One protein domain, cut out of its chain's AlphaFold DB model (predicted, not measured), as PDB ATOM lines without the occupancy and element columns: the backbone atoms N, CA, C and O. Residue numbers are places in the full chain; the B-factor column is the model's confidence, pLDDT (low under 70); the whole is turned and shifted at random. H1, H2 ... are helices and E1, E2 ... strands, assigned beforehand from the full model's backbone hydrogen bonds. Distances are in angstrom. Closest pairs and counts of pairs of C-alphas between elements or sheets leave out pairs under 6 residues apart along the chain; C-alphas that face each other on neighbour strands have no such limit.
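This is residues 330 to 349, 365 to 420 and 568 to 636 of the 1163 residues of an uncharacterized protein of Chitinophaga jiangningensis (UniProt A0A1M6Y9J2). A small, strongly twisted sheet of three strands, E3, E5 and E4, makes a wall, and the longest helix, H4, lies over it along the edge strand E3, near the middle of the whole. At H4's first residues H6 packs on it; toward its other end comes a second, two-stranded sheet, E1 and E2, while H2 lies far out. The printed part has 145 residues, with seven named helices and five named strands in the order H1 H2 H3 H4 E1 E2 H5 E3 H6 H7 E4 E5; under half of the residues are in these elements, and the class is mixed, helices and strands. The larger sheet runs E3 E5 E4 and is mixed; the smaller is antiparallel. The whole is compact, with a radius of gyration of the C-alphas of 15.8 A and spans of 44 by 43 by 27 A.

Start with E3, residues 579 to 583, 13.3 A long. Next find E4, residues 618 to 624, 17.8 A, and E5, residues 627 to 633, 18.3 A, ending at C-alpha 633 at (73.744, 107.295, 121.202). For H4, residues 383 to 394, go from C-alpha 383 at (74.363, 113.490, 112.671) over 16.9 A to C-alpha 394 at (90.246, 109.776, 108.401). H7 is residues 604 to 611, 10.5 A. The shorter helices are H1, 331 to 334; H2, 343 to 346; H3, 371 to 376; H5, 574 to 578; and H6, 585 to 588. E1 is residues 418 to 420 and E2 568 to 571.

In the sheet, E3 and E5 are parallel, with N 580 and O 628 at 2.8 A. E5 and E4, a hairpin, are antiparallel, with N 620 and O 631 at 2.8 A. H4 is on this sheet over E3, at a height over the sheet of 10.2 A, and runs along the strands. H5, H6 and H7 only graze it. H4 touches H6 with residues 383 to 384 alone, the closest C-alphas being Asp 384 and Ser 588, 4.8 A. H3 is close to H4 but not clearly touching, with C-alphas Leu 375 and Ile 386 at 6.8 A; H7 likewise, with Leu 383 and Val 611 at 7.3 A. H1 touches H7 at C-alphas Ile 333 and Leu 604, 5.6 A. E1 and E2 are antiparallel, with N 419 and O 570 at 2.8 A. H2 is apart from H4 and H7, for instance. In H3, H4 and H7 every O i to N i+4 pair is within hydrogen-bond range; in H5 it is 0 of 1, beside 2 of 2 O i to N i+3 pairs, and H1, H2 and H6 are too short for an i+4 pair.

The C-alphas of Asn 349 and Pro 636, the two farthest apart, are 47.7 A apart. Residues 350 to 364 and 421 to 567 are not printed, leaving gaps of 16.9 A and 5.7 A between C-alphas. The links H4 to E1 and H6 to H7 are long. Mean pLDDT of the printed part is 74.6; look under 70 at residues 336 to 349, 365 to 381, 411 to 414 and 593 to 602.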
ATOM      1  N   SER A 330      91.113 106.019 120.400       91.31
ATOM      2  CA  SER A 330      90.674 107.421 120.482       91.31
ATOM      3  C   SER A 330      91.790 108.399 120.104       91.31
ATOM      4  O   SER A 330      91.499 109.493 119.614       91.31
ATOM      5  N   LYS A 331      93.064 107.994 120.219       90.69
ATOM      6  CA  LYS A 331      94.223 108.753 119.719       90.69
ATOM      7  C   LYS A 331      94.028 109.250 118.285       90.69
ATOM      8  O   LYS A 331      94.403 110.376 117.976       90.69
ATOM      9  N   LEU A 332      93.388 108.442 117.433       87.00
ATOM     10  CA  LEU A 332      93.104 108.774 116.032       87.00
ATOM     11  C   LEU A 332      92.225 110.024 115.872       87.00
ATOM     12  O   LEU A 332      92.291 110.693 114.847       87.00
ATOM     13  N   ILE A 333      91.404 110.329 116.879       84.31
ATOM     14  CA  ILE A 333      90.503 111.487 116.916       84.31
ATOM     15  C   ILE A 333      91.149 112.659 117.666       84.31
ATOM     16  O   ILE A 333      90.915 113.818 117.330       84.31
ATOM     17  N   TYR A 334      91.961 112.383 118.688       82.25
ATOM     18  CA  TYR A 334      92.630 113.426 119.469       82.25
ATOM     19  C   TYR A 334      93.774 114.104 118.716       82.25
ATOM     20  O   TYR A 334      93.896 115.327 118.782       82.25
ATOM     21  N   ASP A 335      94.588 113.322 118.010       77.31
ATOM     22  CA  ASP A 335      95.821 113.819 117.395       77.31
ATOM     23  C   ASP A 335      95.601 114.330 115.956       77.31
ATOM     24  O   ASP A 335      96.475 115.000 115.405       77.31
ATOM     25  N   ASP A 336      94.435 114.074 115.344       69.50
ATOM     26  CA  ASP A 336      94.089 114.641 114.034       69.50
ATOM     27  C   ASP A 336      93.443 116.035 114.200       69.50
ATOM     28  O   ASP A 336      92.284 116.194 114.598       69.50
ATOM     29  N   GLY A 337      94.232 117.074 113.911       59.78
ATOM     30  CA  GLY A 337      93.802 118.479 113.861       59.78
ATOM     31  C   GLY A 337      93.585 119.008 112.441       59.78
ATOM     32  O   GLY A 337      93.346 120.197 112.252       59.78
ATOM     33  N   THR A 338      93.685 118.150 111.424       56.66
ATOM     34  CA  THR A 338      93.748 118.562 110.010       56.66
ATOM     35  C   THR A 338      92.382 118.921 109.421       56.66
ATOM     36  O   THR A 338      92.288 119.287 108.252       56.66
ATOM     37  N   TYR A 339      91.318 118.827 110.223       53.19
ATOM     38  CA  TYR A 339      89.940 118.898 109.750       53.19
ATOM     39  C   TYR A 339      89.488 120.292 109.280       53.19
ATOM     40  O   TYR A 339      88.463 120.421 108.615       53.19
ATOM     41  N   PHE A 340      90.265 121.333 109.593       52.66
ATOM     42  CA  PHE A 340      89.918 122.722 109.304       52.66
ATOM     43  C   PHE A 340      91.135 123.575 108.957       52.66
ATOM     44  O   PHE A 340      91.373 124.613 109.571       52.66
ATOM     45  N   PHE A 341      91.911 123.158 107.960       50.91
ATOM     46  CA  PHE A 341      92.673 124.155 107.219       50.91
ATOM     47  C   PHE A 341      91.683 124.929 106.344       50.91
ATOM     48  O   PHE A 341      91.030 124.307 105.499       50.91
ATOM     49  N   PRO A 342      91.506 126.252 106.544       50.84
ATOM     50  CA  PRO A 342      90.656 127.037 105.660       50.84
ATOM     51  C   PRO A 342      91.116 126.837 104.217       50.84
ATOM     52  O   PRO A 342      92.317 126.760 103.946       50.84
ATOM     53  N   PHE A 343      90.163 126.729 103.290       47.16
ATOM     54  CA  PHE A 343      90.421 126.466 101.868       47.16
ATOM     55  C   PHE A 343      91.468 127.427 101.268       47.16
ATOM     56  O   PHE A 343      92.255 127.038 100.404       47.16
ATOM     57  N   GLU A 344      91.515 128.651 101.795       47.91
ATOM     58  CA  GLU A 344      92.479 129.713 101.486       47.91
ATOM     59  C   GLU A 344      93.942 129.299 101.746       47.91
ATOM     60  O   GLU A 344      94.831 129.678 100.987       47.91
ATOM     61  N   PHE A 345      94.201 128.466 102.761       49.19
ATOM     62  CA  PHE A 345      95.536 127.951 103.092       49.19
ATOM     63  C   PHE A 345      95.858 126.620 102.400       49.19
ATOM     64  O   PHE A 345      97.027 126.334 102.158       49.19
ATOM     65  N   ALA A 346      94.845 125.815 102.058       49.19
ATOM     66  CA  ALA A 346      95.033 124.517 101.402       49.19
ATOM     67  C   ALA A 346      95.452 124.655  99.924       49.19
ATOM     68  O   ALA A 346      96.296 123.906  99.436       49.19
ATOM     69  N   LYS A 347      94.917 125.656  99.206       47.44
ATOM     70  CA  LYS A 347      95.244 125.896  97.786       47.44
ATOM     71  C   LYS A 347      96.387 126.884  97.542       47.44
ATOM     72  O   LYS A 347      96.651 127.212  96.389       47.44
ATOM     73  N   GLY A 348      97.048 127.374  98.594       46.34
ATOM     74  CA  GLY A 348      98.169 128.317  98.473       46.34
ATOM     75  C   GLY A 348      97.810 129.681  97.859       46.34
ATOM     76  O   GLY A 348      98.711 130.443  97.522       46.34
ATOM     77  N   ASN A 349      96.520 130.009  97.722       45.50
ATOM     78  CA  ASN A 349      96.053 131.249  97.105       45.50
ATOM     79  C   ASN A 349      95.492 132.205  98.165       45.50
ATOM     80  O   ASN A 349      94.285 132.250  98.400       45.50
ATOM     81  N   ARG A 365      93.084 116.758 102.155       55.69
ATOM     82  CA  ARG A 365      92.123 115.653 102.372       55.69
ATOM     83  C   ARG A 365      90.653 116.101 102.361       55.69
ATOM     84  O   ARG A 365      89.783 115.310 102.025       55.69
ATOM     85  N   LEU A 366      90.372 117.364 102.695       51.62
ATOM     86  CA  LEU A 366      89.014 117.919 102.791       51.62
ATOM     87  C   LEU A 366      88.719 119.055 101.797       51.62
ATOM     88  O   LEU A 366      87.566 119.476 101.692       51.62
ATOM     89  N   SER A 367      89.723 119.561 101.071       44.69
ATOM     90  CA  SER A 367      89.585 120.748 100.211       44.69
ATOM     91  C   SER A 367      89.310 120.432  98.744       44.69
ATOM     92  O   SER A 367      88.716 121.257  98.049       44.69
ATOM     93  N   ASP A 368      89.727 119.264  98.249       44.56
ATOM     94  CA  ASP A 368      89.845 119.059  96.799       44.56
ATOM     95  C   ASP A 368      88.526 118.718  96.082       44.56
ATOM     96  O   ASP A 368      88.484 118.743  94.855       44.56
ATOM     97  N   GLN A 369      87.410 118.499  96.795       45.47
ATOM     98  CA  GLN A 369      86.153 118.037  96.171       45.47
ATOM     99  C   GLN A 369      84.850 118.619  96.757       45.47
ATOM    100  O   GLN A 369      83.871 117.896  96.934       45.47
ATOM    101  N   ASN A 370      84.780 119.918  97.074       43.41
ATOM    102  CA  ASN A 370      83.558 120.534  97.637       43.41
ATOM    103  C   ASN A 370      83.056 119.869  98.940       43.41
ATOM    104  O   ASN A 370      81.913 120.075  99.326       43.41
ATOM    105  N   ALA A 371      83.886 119.095  99.642       47.94
ATOM    106  CA  ALA A 371      83.507 118.306 100.817       47.94
ATOM    107  C   ALA A 371      82.895 119.160 101.948       47.94
ATOM    108  O   ALA A 371      81.859 118.813 102.510       47.94
ATOM    109  N   ILE A 372      83.475 120.331 102.220       46.75
ATOM    110  CA  ILE A 372      82.947 121.288 103.207       46.75
ATOM    111  C   ILE A 372      81.632 121.927 102.721       46.75
ATOM    112  O   ILE A 372      80.699 122.102 103.503       46.75
ATOM    113  N   HIS A 373      81.507 122.214 101.420       44.44
ATOM    114  CA  HIS A 373      80.249 122.687 100.831       44.44
ATOM    115  C   HIS A 373      79.158 121.605 100.855       44.44
ATOM    116  O   HIS A 373      77.986 121.926 101.037       44.44
ATOM    117  N   GLN A 374      79.535 120.328 100.733       46.34
ATOM    118  CA  GLN A 374      78.627 119.195 100.883       46.34
ATOM    119  C   GLN A 374      78.166 119.034 102.332       46.34
ATOM    120  O   GLN A 374      76.982 118.802 102.518       46.34
ATOM    121  N   LEU A 375      79.028 119.231 103.340       48.09
ATOM    122  CA  LEU A 375      78.617 119.280 104.756       48.09
ATOM    123  C   LEU A 375      77.644 120.436 105.047       48.09
ATOM    124  O   LEU A 375      76.790 120.332 105.925       48.09
ATOM    125  N   ALA A 376      77.746 121.538 104.299       43.81
ATOM    126  CA  ALA A 376      76.832 122.670 104.418       43.81
ATOM    127  C   ALA A 376      75.467 122.438 103.735       43.81
ATOM    128  O   ALA A 376      74.512 123.162 104.051       43.81
ATOM    129  N   ALA A 377      75.348 121.444 102.842       44.62
ATOM    130  CA  ALA A 377      74.097 121.087 102.173       44.62
ATOM    131  C   ALA A 377      73.112 120.443 103.161       44.62
ATOM    132  O   ALA A 377      73.496 119.580 103.944       44.62
ATOM    133  N   PHE A 378      71.843 120.862 103.122       44.12
ATOM    134  CA  PHE A 378      70.807 120.509 104.107       44.12
ATOM    135  C   PHE A 378      70.708 118.991 104.374       44.12
ATOM    136  O   PHE A 378      70.705 118.567 105.525       44.12
ATOM    137  N   ASN A 379      70.794 118.169 103.329       43.94
ATOM    138  CA  ASN A 379      70.622 116.707 103.376       43.94
ATOM    139  C   ASN A 379      71.808 115.969 104.018       43.94
ATOM    140  O   ASN A 379      71.694 114.820 104.441       43.94
ATOM    141  N   ASN A 380      72.959 116.634 104.098       52.88
ATOM    142  CA  ASN A 380      74.182 116.097 104.687       52.88
ATOM    143  C   ASN A 380      74.403 116.614 106.115       52.88
ATOM    144  O   ASN A 380      75.482 116.421 106.668       52.88
ATOM    145  N   ARG A 381      73.397 117.273 106.715       62.34
ATOM    146  CA  ARG A 381      73.459 117.792 108.092       62.34
ATOM    147  C   ARG A 381      72.982 116.809 109.156       62.34
ATOM    148  O   ARG A 381      73.029 117.155 110.335       62.34
ATOM    149  N   SER A 382      72.492 115.628 108.777       72.62
ATOM    150  CA  SER A 382      72.149 114.610 109.770       72.62
ATOM    151  C   SER A 382      73.407 114.178 110.522       72.62
ATOM    152  O   SER A 382      74.500 114.100 109.947       72.62
ATOM    153  N   LEU A 383      73.259 113.913 111.817       77.75
ATOM    154  CA  LEU A 383      74.363 113.490 112.671       77.75
ATOM    155  C   LEU A 383      75.098 112.270 112.089       77.75
ATOM    156  O   LEU A 383      76.328 112.254 112.043       77.75
ATOM    157  N   ASP A 384      74.343 111.280 111.608       78.88
ATOM    158  CA  ASP A 384      74.894 110.060 111.011       78.88
ATOM    159  C   ASP A 384      75.744 110.366 109.765       78.88
ATOM    160  O   ASP A 384      76.893 109.926 109.681       78.88
ATOM    161  N   ASN A 385      75.245 111.204 108.848       75.44
ATOM    162  CA  ASN A 385      75.967 111.555 107.621       75.44
ATOM    163  C   ASN A 385      77.246 112.346 107.910       75.44
ATOM    164  O   ASN A 385      78.291 112.038 107.335       75.44
ATOM    165  N   ILE A 386      77.191 113.329 108.815       76.44
ATOM    166  CA  ILE A 386      78.357 114.144 109.186       76.44
ATOM    167  C   ILE A 386      79.469 113.255 109.743       76.44
ATOM    168  O   ILE A 386      80.621 113.351 109.318       76.44
ATOM    169  N   ILE A 387      79.142 112.372 110.686       82.00
ATOM    170  CA  ILE A 387      80.149 111.551 111.361       82.00
ATOM    171  C   ILE A 387      80.679 110.458 110.427       82.00
ATOM    172  O   ILE A 387      81.891 110.249 110.377       82.00
ATOM    173  N   ARG A 388      79.821 109.815 109.621       81.50
ATOM    174  CA  ARG A 388      80.266 108.867 108.581       81.50
ATOM    175  C   ARG A 388      81.203 109.523 107.582       81.50
ATOM    176  O   ARG A 388      82.250 108.955 107.280       81.50
ATOM    177  N   PHE A 389      80.847 110.716 107.107       76.50
ATOM    178  CA  PHE A 389      81.699 111.497 106.223       76.50
ATOM    179  C   PHE A 389      83.067 111.727 106.870       76.50
ATOM    180  O   PHE A 389      84.092 111.531 106.226       76.50
ATOM    181  N   ILE A 390      83.096 112.057 108.162       77.19
ATOM    182  CA  ILE A 390      84.348 112.305 108.871       77.19
ATOM    183  C   ILE A 390      85.233 111.075 108.971       77.19
ATOM    184  O   ILE A 390      86.403 111.111 108.585       77.19
ATOM    185  N   ILE A 391      84.669 109.966 109.436       81.31
ATOM    186  CA  ILE A 391      85.401 108.707 109.559       81.31
ATOM    187  C   ILE A 391      85.913 108.234 108.189       81.31
ATOM    188  O   ILE A 391      87.050 107.771 108.089       81.31
ATOM    189  N   GLN A 392      85.135 108.427 107.118       78.62
ATOM    190  CA  GLN A 392      85.552 108.115 105.749       78.62
ATOM    191  C   GLN A 392      86.836 108.870 105.358       78.62
ATOM    192  O   GLN A 392      87.756 108.262 104.806       78.62
ATOM    193  N   GLN A 393      86.954 110.153 105.705       74.38
ATOM    194  CA  GLN A 393      88.146 110.955 105.399       74.38
ATOM    195  C   GLN A 393      89.361 110.553 106.242       74.38
ATOM    196  O   GLN A 393      90.480 110.481 105.727       74.38
ATOM    197  N   LEU A 394      89.160 110.224 107.521       77.19
ATOM    198  CA  LEU A 394      90.246 109.776 108.401       77.19
ATOM    199  C   LEU A 394      90.797 108.403 108.004       77.19
ATOM    200  O   LEU A 394      92.003 108.172 108.101       77.19
ATOM    201  N   SER A 395      89.943 107.534 107.455       79.44
ATOM    202  CA  SER A 395      90.307 106.186 106.990       79.44
ATOM    203  C   SER A 395      91.291 106.147 105.803       79.44
ATOM    204  O   SER A 395      91.596 105.081 105.262       79.44
ATOM    205  N   THR A 396      91.792 107.311 105.364       73.75
ATOM    206  CA  THR A 396      92.849 107.480 104.351       73.75
ATOM    207  C   THR A 396      94.262 107.323 104.894       73.75
ATOM    208  O   THR A 396      95.160 106.997 104.114       73.75
ATOM    209  N   ILE A 397      94.474 107.516 106.198       75.44
ATOM    210  CA  ILE A 397      95.804 107.428 106.806       75.44
ATOM    211  C   ILE A 397      96.119 105.980 107.180       75.44
ATOM    212  O   ILE A 397      95.380 105.328 107.916       75.44
ATOM    213  N   LYS A 398      97.279 105.510 106.721       82.81
ATOM    214  CA  LYS A 398      97.847 104.206 107.060       82.81
ATOM    215  C   LYS A 398      98.855 104.360 108.206       82.81
ATOM    216  O   LYS A 398      99.968 104.823 107.984       82.81
ATOM    217  N   ILE A 399      98.452 104.004 109.428       85.75
ATOM    218  CA  ILE A 399      99.332 104.009 110.621       85.75
ATOM    219  C   ILE A 399     100.087 102.683 110.764       85.75
ATOM    220  O   ILE A 399     101.243 102.670 111.175       85.75
ATOM    221  N   VAL A 400      99.432 101.584 110.393       89.38
ATOM    222  CA  VAL A 400      99.984 100.224 110.379       89.38
ATOM    223  C   VAL A 400      99.738  99.578 109.014       89.38
ATOM    224  O   VAL A 400      98.848 100.040 108.291       89.38
ATOM    225  N   PRO A 401     100.495  98.535 108.642       89.19
ATOM    226  CA  PRO A 401     100.255  97.756 107.432       89.19
ATOM    227  C   PRO A 401      98.817  97.246 107.314       89.19
ATOM    228  O   PRO A 401      98.198  96.866 108.306       89.19
ATOM    229  N   ASP A 402      98.299  97.198 106.085       86.06
ATOM    230  CA  ASP A 402      96.958  96.661 105.807       86.06
ATOM    231  C   ASP A 402      96.902  95.141 106.035       86.06
ATOM    232  O   ASP A 402      95.837  94.572 106.258       86.06
ATOM    233  N   ASP A 403      98.055  94.468 105.994       87.81
ATOM    234  CA  ASP A 403      98.158  93.023 106.152       87.81
ATOM    235  C   ASP A 403      98.110  92.569 107.623       87.81
ATOM    236  O   ASP A 403      97.900  91.375 107.869       87.81
ATOM    237  N   LEU A 404      98.261  93.487 108.591       89.06
ATOM    238  CA  LEU A 404      98.239  93.183 110.026       89.06
ATOM    239  C   LEU A 404      96.905  92.547 110.432       89.06
ATOM    240  O   LEU A 404      96.886  91.585 111.199       89.06
ATOM    241  N   PHE A 405      95.800  93.038 109.864       91.12
ATOM    242  CA  PHE A 405      94.447  92.551 110.139       91.12
ATOM    243  C   PHE A 405      93.884  91.654 109.033       91.12
ATOM    244  O   PHE A 405      92.710  91.304 109.075       91.12
ATOM    245  N   SER A 406      94.713  91.204 108.086       88.12
ATOM    246  CA  SER A 406      94.284  90.279 107.020       88.12
ATOM    247  C   SER A 406      93.602  89.011 107.553       88.12
ATOM    248  O   SER A 406      92.657  88.524 106.947       88.12
ATOM    249  N   ALA A 407      94.006  88.518 108.729       87.56
ATOM    250  CA  ALA A 407      93.404  87.346 109.369       87.56
ATOM    251  C   ALA A 407      91.948  87.545 109.842       87.56
ATOM    252  O   ALA A 407      91.270  86.574 110.168       87.56
ATOM    253  N   TYR A 408      91.464  88.787 109.904       88.12
ATOM    254  CA  TYR A 408      90.069  89.098 110.233       88.12
ATOM    255  C   TYR A 408      89.144  88.937 109.020       88.12
ATOM    256  O   TYR A 408      87.917  88.932 109.173       88.12
ATOM    257  N   ASP A 409      89.717  88.833 107.820       81.88
ATOM    258  CA  ASP A 409      88.970  88.629 106.594       81.88
ATOM    259  C   ASP A 409      88.618  87.145 106.428       81.88
ATOM    260  O   ASP A 409      89.470  86.300 106.163       81.88
ATOM    261  N   THR A 410      87.340  86.818 106.612       73.25
ATOM    262  CA  THR A 410      86.803  85.452 106.471       73.25
ATOM    263  C   THR A 410      85.994  85.286 105.178       73.25
ATOM    264  O   THR A 410      85.131  84.413 105.087       73.25
ATOM    265  N   GLY A 411      86.250  86.130 104.169       67.44
ATOM    266  CA  GLY A 411      85.551  86.114 102.883       67.44
ATOM    267  C   GLY A 411      84.170  86.770 102.969       67.44
ATOM    268  O   GLY A 411      84.053  87.936 103.343       67.44
ATOM    269  N   ASP A 412      83.103  86.021 102.668       47.25
ATOM    270  CA  ASP A 412      81.718  86.526 102.559       47.25
ATOM    271  C   ASP A 412      81.162  87.186 103.839       47.25
ATOM    272  O   ASP A 412      80.127  87.856 103.807       47.25
ATOM    273  N   LYS A 413      81.843  87.020 104.981       54.88
ATOM    274  CA  LYS A 413      81.495  87.618 106.281       54.88
ATOM    275  C   LYS A 413      82.600  88.514 106.838       54.88
ATOM    276  O   LYS A 413      82.717  88.651 108.057       54.88
ATOM    277  N   SER A 414      83.409  89.122 105.966       68.00
ATOM    278  CA  SER A 414      84.442  90.065 106.385       68.00
ATOM    279  C   SER A 414      83.853  91.132 107.301       68.00
ATOM    280  O   SER A 414      82.988  91.924 106.917       68.00
ATOM    281  N   ARG A 415      84.319  91.134 108.547       80.50
ATOM    282  CA  ARG A 415      83.925  92.119 109.555       80.50
ATOM    283  C   ARG A 415      84.809  93.352 109.519       80.50
ATOM    284  O   ARG A 415      84.554  94.274 110.286       80.50
ATOM    285  N   LEU A 416      85.808  93.402 108.640       87.62
ATOM    286  CA  LEU A 416      86.663  94.569 108.465       87.62
ATOM    287  C   LEU A 416      85.854  95.785 108.009       87.62
ATOM    288  O   LEU A 416      84.797  95.675 107.384       87.62
ATOM    289  N   ASN A 417      86.301  96.967 108.411       88.50
ATOM    290  CA  ASN A 417      85.696  98.211 107.978       88.50
ATOM    291  C   ASN A 417      86.083  98.535 106.533       88.50
ATOM    292  O   ASN A 417      87.181  98.216 106.070       88.50
ATOM    293  N   LYS A 418      85.160  99.187 105.834       84.81
ATOM    294  CA  LYS A 418      85.275  99.491 104.413       84.81
ATOM    295  C   LYS A 418      85.122 100.985 104.188       84.81
ATOM    296  O   LYS A 418      84.500 101.685 104.983       84.81
ATOM    297  N   ARG A 419      85.715 101.446 103.097       80.12
ATOM    298  CA  ARG A 419      85.710 102.823 102.627       80.12
ATOM    299  C   ARG A 419      85.104 102.867 101.227       80.12
ATOM    300  O   ARG A 419      85.225 101.911 100.462       80.12
ATOM    301  N   TYR A 420      84.482 103.988 100.895       75.31
ATOM    302  CA  TYR A 420      83.922 104.236  99.570       75.31
ATOM    303  C   TYR A 420      84.757 105.267  98.825       75.31
ATOM    304  O   TYR A 420      84.820 106.429  99.230       75.31
ATOM    305  N   GLN A 568      83.337 102.831  94.385       71.19
ATOM    306  CA  GLN A 568      83.945 101.533  94.602       71.19
ATOM    307  C   GLN A 568      84.150 101.319  96.100       71.19
ATOM    308  O   GLN A 568      84.746 102.139  96.797       71.19
ATOM    309  N   GLU A 569      83.653 100.191  96.588       81.00
ATOM    310  CA  GLU A 569      83.885  99.741  97.954       81.00
ATOM    311  C   GLU A 569      85.282  99.112  98.054       81.00
ATOM    312  O   GLU A 569      85.624  98.215  97.283       81.00
ATOM    313  N   GLN A 570      86.095  99.597  98.990       83.12
ATOM    314  CA  GLN A 570      87.445  99.099  99.266       83.12
ATOM    315  C   GLN A 570      87.631  98.900 100.775       83.12
ATOM    316  O   GLN A 570      86.881  99.452 101.580       83.12
ATOM    317  N   LEU A 571      88.623  98.113 101.199       86.81
ATOM    318  CA  LEU A 571      88.957  98.005 102.623       86.81
ATOM    319  C   LEU A 571      89.498  99.343 103.145       86.81
ATOM    320  O   LEU A 571      90.226 100.053 102.447       86.81
ATOM    321  N   ALA A 572      89.150  99.691 104.385       87.88
ATOM    322  CA  ALA A 572      89.790 100.811 105.067       87.88
ATOM    323  C   ALA A 572      91.307 100.557 105.204       87.88
ATOM    324  O   ALA A 572      91.762  99.413 105.142       87.88
ATOM    325  N   LYS A 573      92.102 101.619 105.383       86.94
ATOM    326  CA  LYS A 573      93.566 101.498 105.463       86.94
ATOM    327  C   LYS A 573      94.047 101.259 106.895       86.94
ATOM    328  O   LYS A 573      93.633 101.960 107.821       86.94
ATOM    329  N   GLY A 574      94.965 100.312 107.065       89.44
ATOM    330  CA  GLY A 574      95.656 100.005 108.315       89.44
ATOM    331  C   GLY A 574      94.714  99.832 109.508       89.44
ATOM    332  O   GLY A 574      93.763  99.057 109.469       89.44
ATOM    333  N   ILE A 575      94.960 100.598 110.576       92.00
ATOM    334  CA  ILE A 575      94.242 100.479 111.855       92.00
ATOM    335  C   ILE A 575      92.732 100.739 111.727       92.00
ATOM    336  O   ILE A 575      91.943 100.190 112.492       92.00
ATOM    337  N   TRP A 576      92.305 101.509 110.720       91.81
ATOM    338  CA  TRP A 576      90.892 101.810 110.482       91.81
ATOM    339  C   TRP A 576      90.067 100.588 110.071       91.81
ATOM    340  O   TRP A 576      88.841 100.638 110.160       91.81
ATOM    341  N   GLN A 577      90.707  99.482 109.678       92.12
ATOM    342  CA  GLN A 577      90.040  98.213 109.373       92.12
ATOM    343  C   GLN A 577      89.308  97.613 110.582       92.12
ATOM    344  O   GLN A 577      88.291  96.944 110.401       92.12
ATOM    345  N   ILE A 578      89.779  97.880 111.804       92.62
ATOM    346  CA  ILE A 578      89.179  97.372 113.051       92.62
ATOM    347  C   ILE A 578      88.418  98.443 113.846       92.62
ATOM    348  O   ILE A 578      87.989  98.180 114.967       92.62
ATOM    349  N   VAL A 579      88.231  99.639 113.275       93.50
ATOM    350  CA  VAL A 579      87.448 100.728 113.876       93.50
ATOM    351  C   VAL A 579      86.028 100.707 113.312       93.50
ATOM    352  O   VAL A 579      85.831 100.768 112.096       93.50
ATOM    353  N   LYS A 580      85.025 100.631 114.188       91.88
ATOM    354  CA  LYS A 580      83.603 100.559 113.843       91.88
ATOM    355  C   LYS A 580      82.849 101.776 114.343       91.88
ATOM    356  O   LYS A 580      82.893 102.094 115.524       91.88
ATOM    357  N   LEU A 581      82.118 102.417 113.438       91.12
ATOM    358  CA  LEU A 581      81.159 103.459 113.773       91.12
ATOM    359  C   LEU A 581      79.781 102.829 113.981       91.12
ATOM    360  O   LEU A 581      79.266 102.151 113.091       91.12
ATOM    361  N   VAL A 582      79.193 103.078 115.143       91.00
ATOM    362  CA  VAL A 582      77.868 102.611 115.542       91.00
ATOM    363  C   VAL A 582      77.039 103.831 115.931       91.00
ATOM    364  O   VAL A 582      77.483 104.643 116.738       91.00
ATOM    365  N   VAL A 583      75.847 103.978 115.354       88.31
ATOM    366  CA  VAL A 583      74.963 105.129 115.588       88.31
ATOM    367  C   VAL A 583      73.581 104.612 115.973       88.31
ATOM    368  O   VAL A 583      73.028 103.768 115.272       88.31
ATOM    369  N   ASP A 584      73.040 105.100 117.087       85.81
ATOM    370  CA  ASP A 584      71.656 104.848 117.499       85.81
ATOM    371  C   ASP A 584      70.693 105.514 116.503       85.81
ATOM    372  O   ASP A 584      70.749 106.729 116.285       85.81
ATOM    373  N   GLU A 585      69.793 104.722 115.917       77.88
ATOM    374  CA  GLU A 585      68.784 105.170 114.940       77.88
ATOM    375  C   GLU A 585      67.930 106.329 115.477       77.88
ATOM    376  O   GLU A 585      67.475 107.183 114.725       77.88
ATOM    377  N   SER A 586      67.751 106.428 116.794       74.19
ATOM    378  CA  SER A 586      66.981 107.534 117.362       74.19
ATOM    379  C   SER A 586      67.632 108.899 117.212       74.19
ATOM    380  O   SER A 586      66.930 109.897 117.168       74.19
ATOM    381  N   ILE A 587      68.958 108.979 117.137       80.00
ATOM    382  CA  ILE A 587      69.663 110.256 116.998       80.00
ATOM    383  C   ILE A 587      70.197 110.464 115.582       80.00
ATOM    384  O   ILE A 587      70.648 111.568 115.277       80.00
ATOM    385  N   SER A 588      70.150 109.441 114.718       73.94
ATOM    386  CA  SER A 588      70.728 109.495 113.370       73.94
ATOM    387  C   SER A 588      70.162 110.652 112.553       73.94
ATOM    388  O   SER A 588      70.909 111.323 111.841       73.94
ATOM    389  N   ASN A 589      68.864 110.924 112.723       71.44
ATOM    390  CA  ASN A 589      68.116 111.924 111.961       71.44
ATOM    391  C   ASN A 589      68.137 113.320 112.606       71.44
ATOM    392  O   ASN A 589      67.560 114.255 112.050       71.44
ATOM    393  N   ARG A 590      68.825 113.513 113.744       74.38
ATOM    394  CA  ARG A 590      69.013 114.856 114.317       74.38
ATOM    395  C   ARG A 590      69.830 115.704 113.342       74.38
ATOM    396  O   ARG A 590      70.962 115.358 113.003       74.38
ATOM    397  N   MET A 591      69.252 116.817 112.897       72.75
ATOM    398  CA  MET A 591      69.884 117.724 111.939       72.75
ATOM    399  C   MET A 591      70.668 118.814 112.647       72.75
ATOM    400  O   MET A 591      70.139 119.514 113.501       72.75
ATOM    401  N   LEU A 592      71.924 118.987 112.263       73.12
ATOM    402  CA  LEU A 592      72.812 119.946 112.893       73.12
ATOM    403  C   LEU A 592      72.692 121.330 112.240       73.12
ATOM    404  O   LEU A 592      72.998 121.507 111.058       73.12
ATOM    405  N   ILE A 593      72.276 122.332 113.015       68.19
ATOM    406  CA  ILE A 593      72.112 123.719 112.559       68.19
ATOM    407  C   ILE A 593      73.157 124.601 113.223       68.19
ATOM    408  O   ILE A 593      72.915 125.303 114.203       68.19
ATOM    409  N   ASP A 594      74.362 124.550 112.664       63.78
ATOM    410  CA  ASP A 594      75.466 125.369 113.132       63.78
ATOM    411  C   ASP A 594      76.395 125.784 111.985       63.78
ATOM    412  O   ASP A 594      77.262 125.031 111.544       63.78
ATOM    413  N   SER A 595      76.244 127.028 111.524       58.59
ATOM    414  CA  SER A 595      77.111 127.612 110.495       58.59
ATOM    415  C   SER A 595      78.570 127.743 110.940       58.59
ATOM    416  O   SER A 595      79.464 127.709 110.106       58.59
ATOM    417  N   SER A 596      78.850 127.797 112.246       60.28
ATOM    418  CA  SER A 596      80.225 127.843 112.760       60.28
ATOM    419  C   SER A 596      80.952 126.496 112.675       60.28
ATOM    420  O   SER A 596      82.078 126.380 113.154       60.28
ATOM    421  N   LEU A 597      80.329 125.452 112.122       62.91
ATOM    422  CA  LEU A 597      81.019 124.204 111.788       62.91
ATOM    423  C   LEU A 597      81.889 124.350 110.551       62.91
ATOM    424  O   LEU A 597      82.936 123.725 110.511       62.91
ATOM    425  N   SER A 598      81.517 125.187 109.577       56.00
ATOM    426  CA  SER A 598      82.345 125.404 108.381       56.00
ATOM    427  C   SER A 598      83.627 126.185 108.680       56.00
ATOM    428  O   SER A 598      84.546 126.185 107.871       56.00
ATOM    429  N   THR A 599      83.677 126.856 109.833       54.75
ATOM    430  CA  THR A 599      84.816 127.645 110.320       54.75
ATOM    431  C   THR A 599      85.343 127.133 111.660       54.75
ATOM    432  O   THR A 599      86.062 127.860 112.346       54.75
ATOM    433  N   ALA A 600      84.925 125.940 112.106       57.44
ATOM    434  CA  ALA A 600      85.464 125.361 113.332       57.44
ATOM    435  C   ALA A 600      86.978 125.169 113.160       57.44
ATOM    436  O   ALA A 600      87.452 125.038 112.046       57.44
ATOM    437  N   SER A 601      87.762 125.212 114.229       57.28
ATOM    438  CA  SER A 601      89.205 124.969 114.174       57.28
ATOM    439  C   SER A 601      89.648 124.252 115.447       57.28
ATOM    440  O   SER A 601      88.991 124.350 116.487       57.28
ATOM    441  N   GLY A 602      90.726 123.472 115.356       64.56
ATOM    442  CA  GLY A 602      91.254 122.668 116.461       64.56
ATOM    443  C   GLY A 602      91.110 121.158 116.255       64.56
ATOM    444  O   GLY A 602      90.839 120.684 115.155       64.56
ATOM    445  N   SER A 603      91.328 120.398 117.331       71.75
ATOM    446  CA  SER A 603      91.290 118.930 117.322       71.75
ATOM    447  C   SER A 603      89.902 118.390 116.981       71.75
ATOM    448  O   SER A 603      88.896 118.923 117.465       71.75
ATOM    449  N   LEU A 604      89.843 117.271 116.259       77.19
ATOM    450  CA  LEU A 604      88.586 116.644 115.859       77.19
ATOM    451  C   LEU A 604      87.685 116.267 117.049       77.19
ATOM    452  O   LEU A 604      86.464 116.342 116.946       77.19
ATOM    453  N   ILE A 605      88.247 115.972 118.224       80.62
ATOM    454  CA  ILE A 605      87.443 115.745 119.434       80.62
ATOM    455  C   ILE A 605      86.550 116.946 119.803       80.62
ATOM    456  O   ILE A 605      85.420 116.766 120.256       80.62
ATOM    457  N   ASN A 606      87.007 118.181 119.568       79.12
ATOM    458  CA  ASN A 606      86.205 119.379 119.833       79.12
ATOM    459  C   ASN A 606      85.048 119.486 118.840       79.12
ATOM    460  O   ASN A 606      83.956 119.911 119.212       79.12
ATOM    461  N   PHE A 607      85.269 119.041 117.601       78.62
ATOM    462  CA  PHE A 607      84.201 118.892 116.628       78.62
ATOM    463  C   PHE A 607      83.178 117.848 117.099       78.62
ATOM    464  O   PHE A 607      81.996 118.170 117.176       78.62
ATOM    465  N   PHE A 608      83.614 116.650 117.515       82.50
ATOM    466  CA  PHE A 608      82.714 115.620 118.055       82.50
ATOM    467  C   PHE A 608      81.901 116.138 119.244       82.50
ATOM    468  O   PHE A 608      80.690 115.967 119.255       82.50
ATOM    469  N   ARG A 609      82.518 116.850 120.195       83.31
ATOM    470  CA  ARG A 609      81.819 117.463 121.345       83.31
ATOM    471  C   ARG A 609      80.817 118.548 120.947       83.31
ATOM    472  O   ARG A 609      79.806 118.724 121.615       83.31
ATOM    473  N   LYS A 610      81.089 119.287 119.871       79.69
ATOM    474  CA  LYS A 610      80.185 120.318 119.342       79.69
ATOM    475  C   LYS A 610      78.990 119.705 118.609       79.69
ATOM    476  O   LYS A 610      77.873 120.204 118.730       79.69
ATOM    477  N   VAL A 611      79.238 118.628 117.866       81.75
ATOM    478  CA  VAL A 611      78.243 117.882 117.086       81.75
ATOM    479  C   VAL A 611      77.413 116.935 117.952       81.75
ATOM    480  O   VAL A 611      76.242 116.735 117.650       81.75
ATOM    481  N   CYS A 612      77.982 116.394 119.030       87.00
ATOM    482  CA  CYS A 612      77.338 115.534 120.026       87.00
ATOM    483  C   CYS A 612      77.117 116.324 121.325       87.00
ATOM    484  O   CYS A 612      77.921 116.263 122.255       87.00
ATOM    485  N   GLN A 613      76.045 117.109 121.368       84.69
ATOM    486  CA  GLN A 613      75.721 117.986 122.481       84.69
ATOM    487  C   GLN A 613      74.939 117.238 123.567       84.69
ATOM    488  O   GLN A 613      73.820 116.768 123.345       84.69
ATOM    489  N   HIS A 614      75.488 117.210 124.781       85.88
ATOM    490  CA  HIS A 614      74.743 116.788 125.965       85.88
ATOM    491  C   HIS A 614      73.623 117.787 126.309       85.88
ATOM    492  O   HIS A 614      73.827 118.991 126.155       85.88
ATOM    493  N   PRO A 615      72.467 117.322 126.819       87.56
ATOM    494  CA  PRO A 615      72.144 115.937 127.187       87.56
ATOM    495  C   PRO A 615      71.561 115.083 126.045       87.56
ATOM    496  O   PRO A 615      71.181 113.951 126.293       87.56
ATOM    497  N   PHE A 616      71.480 115.580 124.810       86.75
ATOM    498  CA  PHE A 616      70.741 114.904 123.731       86.75
ATOM    499  C   PHE A 616      71.521 113.794 123.033       86.75
ATOM    500  O   PHE A 616      70.952 112.781 122.633       86.75
ATOM    501  N   VAL A 617      72.825 113.998 122.865       89.00
ATOM    502  CA  VAL A 617      73.705 113.068 122.163       89.00
ATOM    503  C   VAL A 617      74.970 112.883 122.988       89.00
ATOM    504  O   VAL A 617      75.569 113.850 123.457       89.00
ATOM    505  N   GLU A 618      75.387 111.633 123.160       88.81
ATOM    506  CA  GLU A 618      76.728 111.281 123.607       88.81
ATOM    507  C   GLU A 618      77.466 110.490 122.536       88.81
ATOM    508  O   GLU A 618      76.862 109.754 121.754       88.81
ATOM    509  N   PHE A 619      78.788 110.624 122.537       89.94
ATOM    510  CA  PHE A 619      79.671 109.692 121.857       89.94
ATOM    511  C   PHE A 619      80.531 108.985 122.904       89.94
ATOM    512  O   PHE A 619      80.919 109.583 123.907       89.94
ATOM    513  N   GLN A 620      80.801 107.709 122.670       90.38
ATOM    514  CA  GLN A 620      81.615 106.849 123.515       90.38
ATOM    515  C   GLN A 620      82.592 106.075 122.643       90.38
ATOM    516  O   GLN A 620      82.312 105.786 121.477       90.38
ATOM    517  N   MET A 621      83.741 105.744 123.215       92.25
ATOM    518  CA  MET A 621      84.803 105.019 122.533       92.25
ATOM    519  C   MET A 621      85.348 103.944 123.463       92.25
ATOM    520  O   MET A 621      85.725 104.263 124.586       92.25
ATOM    521  N   ASP A 622      85.355 102.690 123.013       93.75
ATOM    522  CA  ASP A 622      85.892 101.557 123.779       93.75
ATOM    523  C   ASP A 622      86.190 100.369 122.841       93.75
ATOM    524  O   ASP A 622      85.789 100.336 121.673       93.75
ATOM    525  N   THR A 623      86.897  99.369 123.357       94.94
ATOM    526  CA  THR A 623      87.154  98.085 122.704       94.94
ATOM    527  C   THR A 623      86.110  97.057 123.135       94.94
ATOM    528  O   THR A 623      85.964  96.764 124.325       94.94
ATOM    529  N   TYR A 624      85.423  96.449 122.162       92.69
ATOM    530  CA  TYR A 624      84.494  95.342 122.404       92.69
ATOM    531  C   TYR A 624      84.920  94.113 121.601       92.69
ATOM    532  O   TYR A 624      84.866  94.095 120.371       92.69
ATOM    533  N   GLY A 625      85.334  93.057 122.304       92.62
ATOM    534  CA  GLY A 625      85.949  91.897 121.666       92.62
ATOM    535  C   GLY A 625      87.320  92.272 121.112       92.62
ATOM    536  O   GLY A 625      88.229  92.582 121.872       92.62
ATOM    537  N   ASP A 626      87.457  92.268 119.796       92.25
ATOM    538  CA  ASP A 626      88.697  92.511 119.058       92.25
ATOM    539  C   ASP A 626      88.591  93.630 118.025       92.25
ATOM    540  O   ASP A 626      89.394  93.728 117.099       92.25
ATOM    541  N   MET A 627      87.601  94.499 118.206       94.25
ATOM    542  CA  MET A 627      87.431  95.718 117.430       94.25
ATOM    543  C   MET A 627      87.212  96.908 118.351       94.25
ATOM    544  O   MET A 627      86.748  96.777 119.488       94.25
ATOM    545  N   PHE A 628      87.539  98.083 117.831       95.12
ATOM    546  CA  PHE A 628      87.331  99.350 118.504       95.12
ATOM    547  C   PHE A 628      86.054 100.005 117.997       95.12
ATOM    548  O   PHE A 628      85.826 100.076 116.789       95.12
ATOM    549  N   TYR A 629      85.228 100.497 118.907       93.62
ATOM    550  CA  TYR A 629      83.911 101.029 118.600       93.62
ATOM    551  C   TYR A 629      83.843 102.507 118.953       93.62
ATOM    552  O   TYR A 629      84.125 102.899 120.079       93.62
ATOM    553  N   ILE A 630      83.411 103.309 117.986       92.00
ATOM    554  CA  ILE A 630      82.943 104.678 118.174       92.00
ATOM    555  C   ILE A 630      81.420 104.598 118.150       92.00
ATOM    556  O   ILE A 630      80.826 104.312 117.111       92.00
ATOM    557  N   MET A 631      80.792 104.806 119.299       91.00
ATOM    558  CA  MET A 631      79.350 104.681 119.475       91.00
ATOM    559  C   MET A 631      78.732 106.050 119.718       91.00
ATOM    560  O   MET A 631      79.109 106.732 120.666       91.00
ATOM    561  N   LEU A 632      77.761 106.429 118.896       91.00
ATOM    562  CA  LEU A 632      76.922 107.602 119.102       91.00
ATOM    563  C   LEU A 632      75.546 107.135 119.544       91.00
ATOM    564  O   LEU A 632      74.923 106.320 118.864       91.00
ATOM    565  N   ARG A 633      75.062 107.655 120.671       89.38
ATOM    566  CA  ARG A 633      73.744 107.295 121.202       89.38
ATOM    567  C   ARG A 633      73.119 108.413 122.020       89.38
ATOM    568  O   ARG A 633      73.794 109.365 122.415       89.38
ATOM    569  N   LYS A 634      71.826 108.280 122.306       89.56
ATOM    570  CA  LYS A 634      71.173 109.087 123.338       89.56
ATOM    571  C   LYS A 634      71.706 108.660 124.720       89.56
ATOM    572  O   LYS A 634      71.715 107.457 124.998       89.56
ATOM    573  N   PRO A 635      72.118 109.591 125.601       90.75
ATOM    574  CA  PRO A 635      72.455 109.253 126.981       90.75
ATOM    575  C   PRO A 635      71.283 108.550 127.684       90.75
ATOM    576  O   PRO A 635      70.145 109.024 127.600       90.75
ATOM    577  N   PRO A 636      71.508 107.431 128.392       91.06
ATOM    578  CA  PRO A 636      70.424 106.613 128.929       91.06
ATOM    579  C   PRO A 636      69.923 107.123 130.286       91.06
ATOM    580  O   PRO A 636      69.873 106.369 131.252       91.06
TER     581      PRO A 636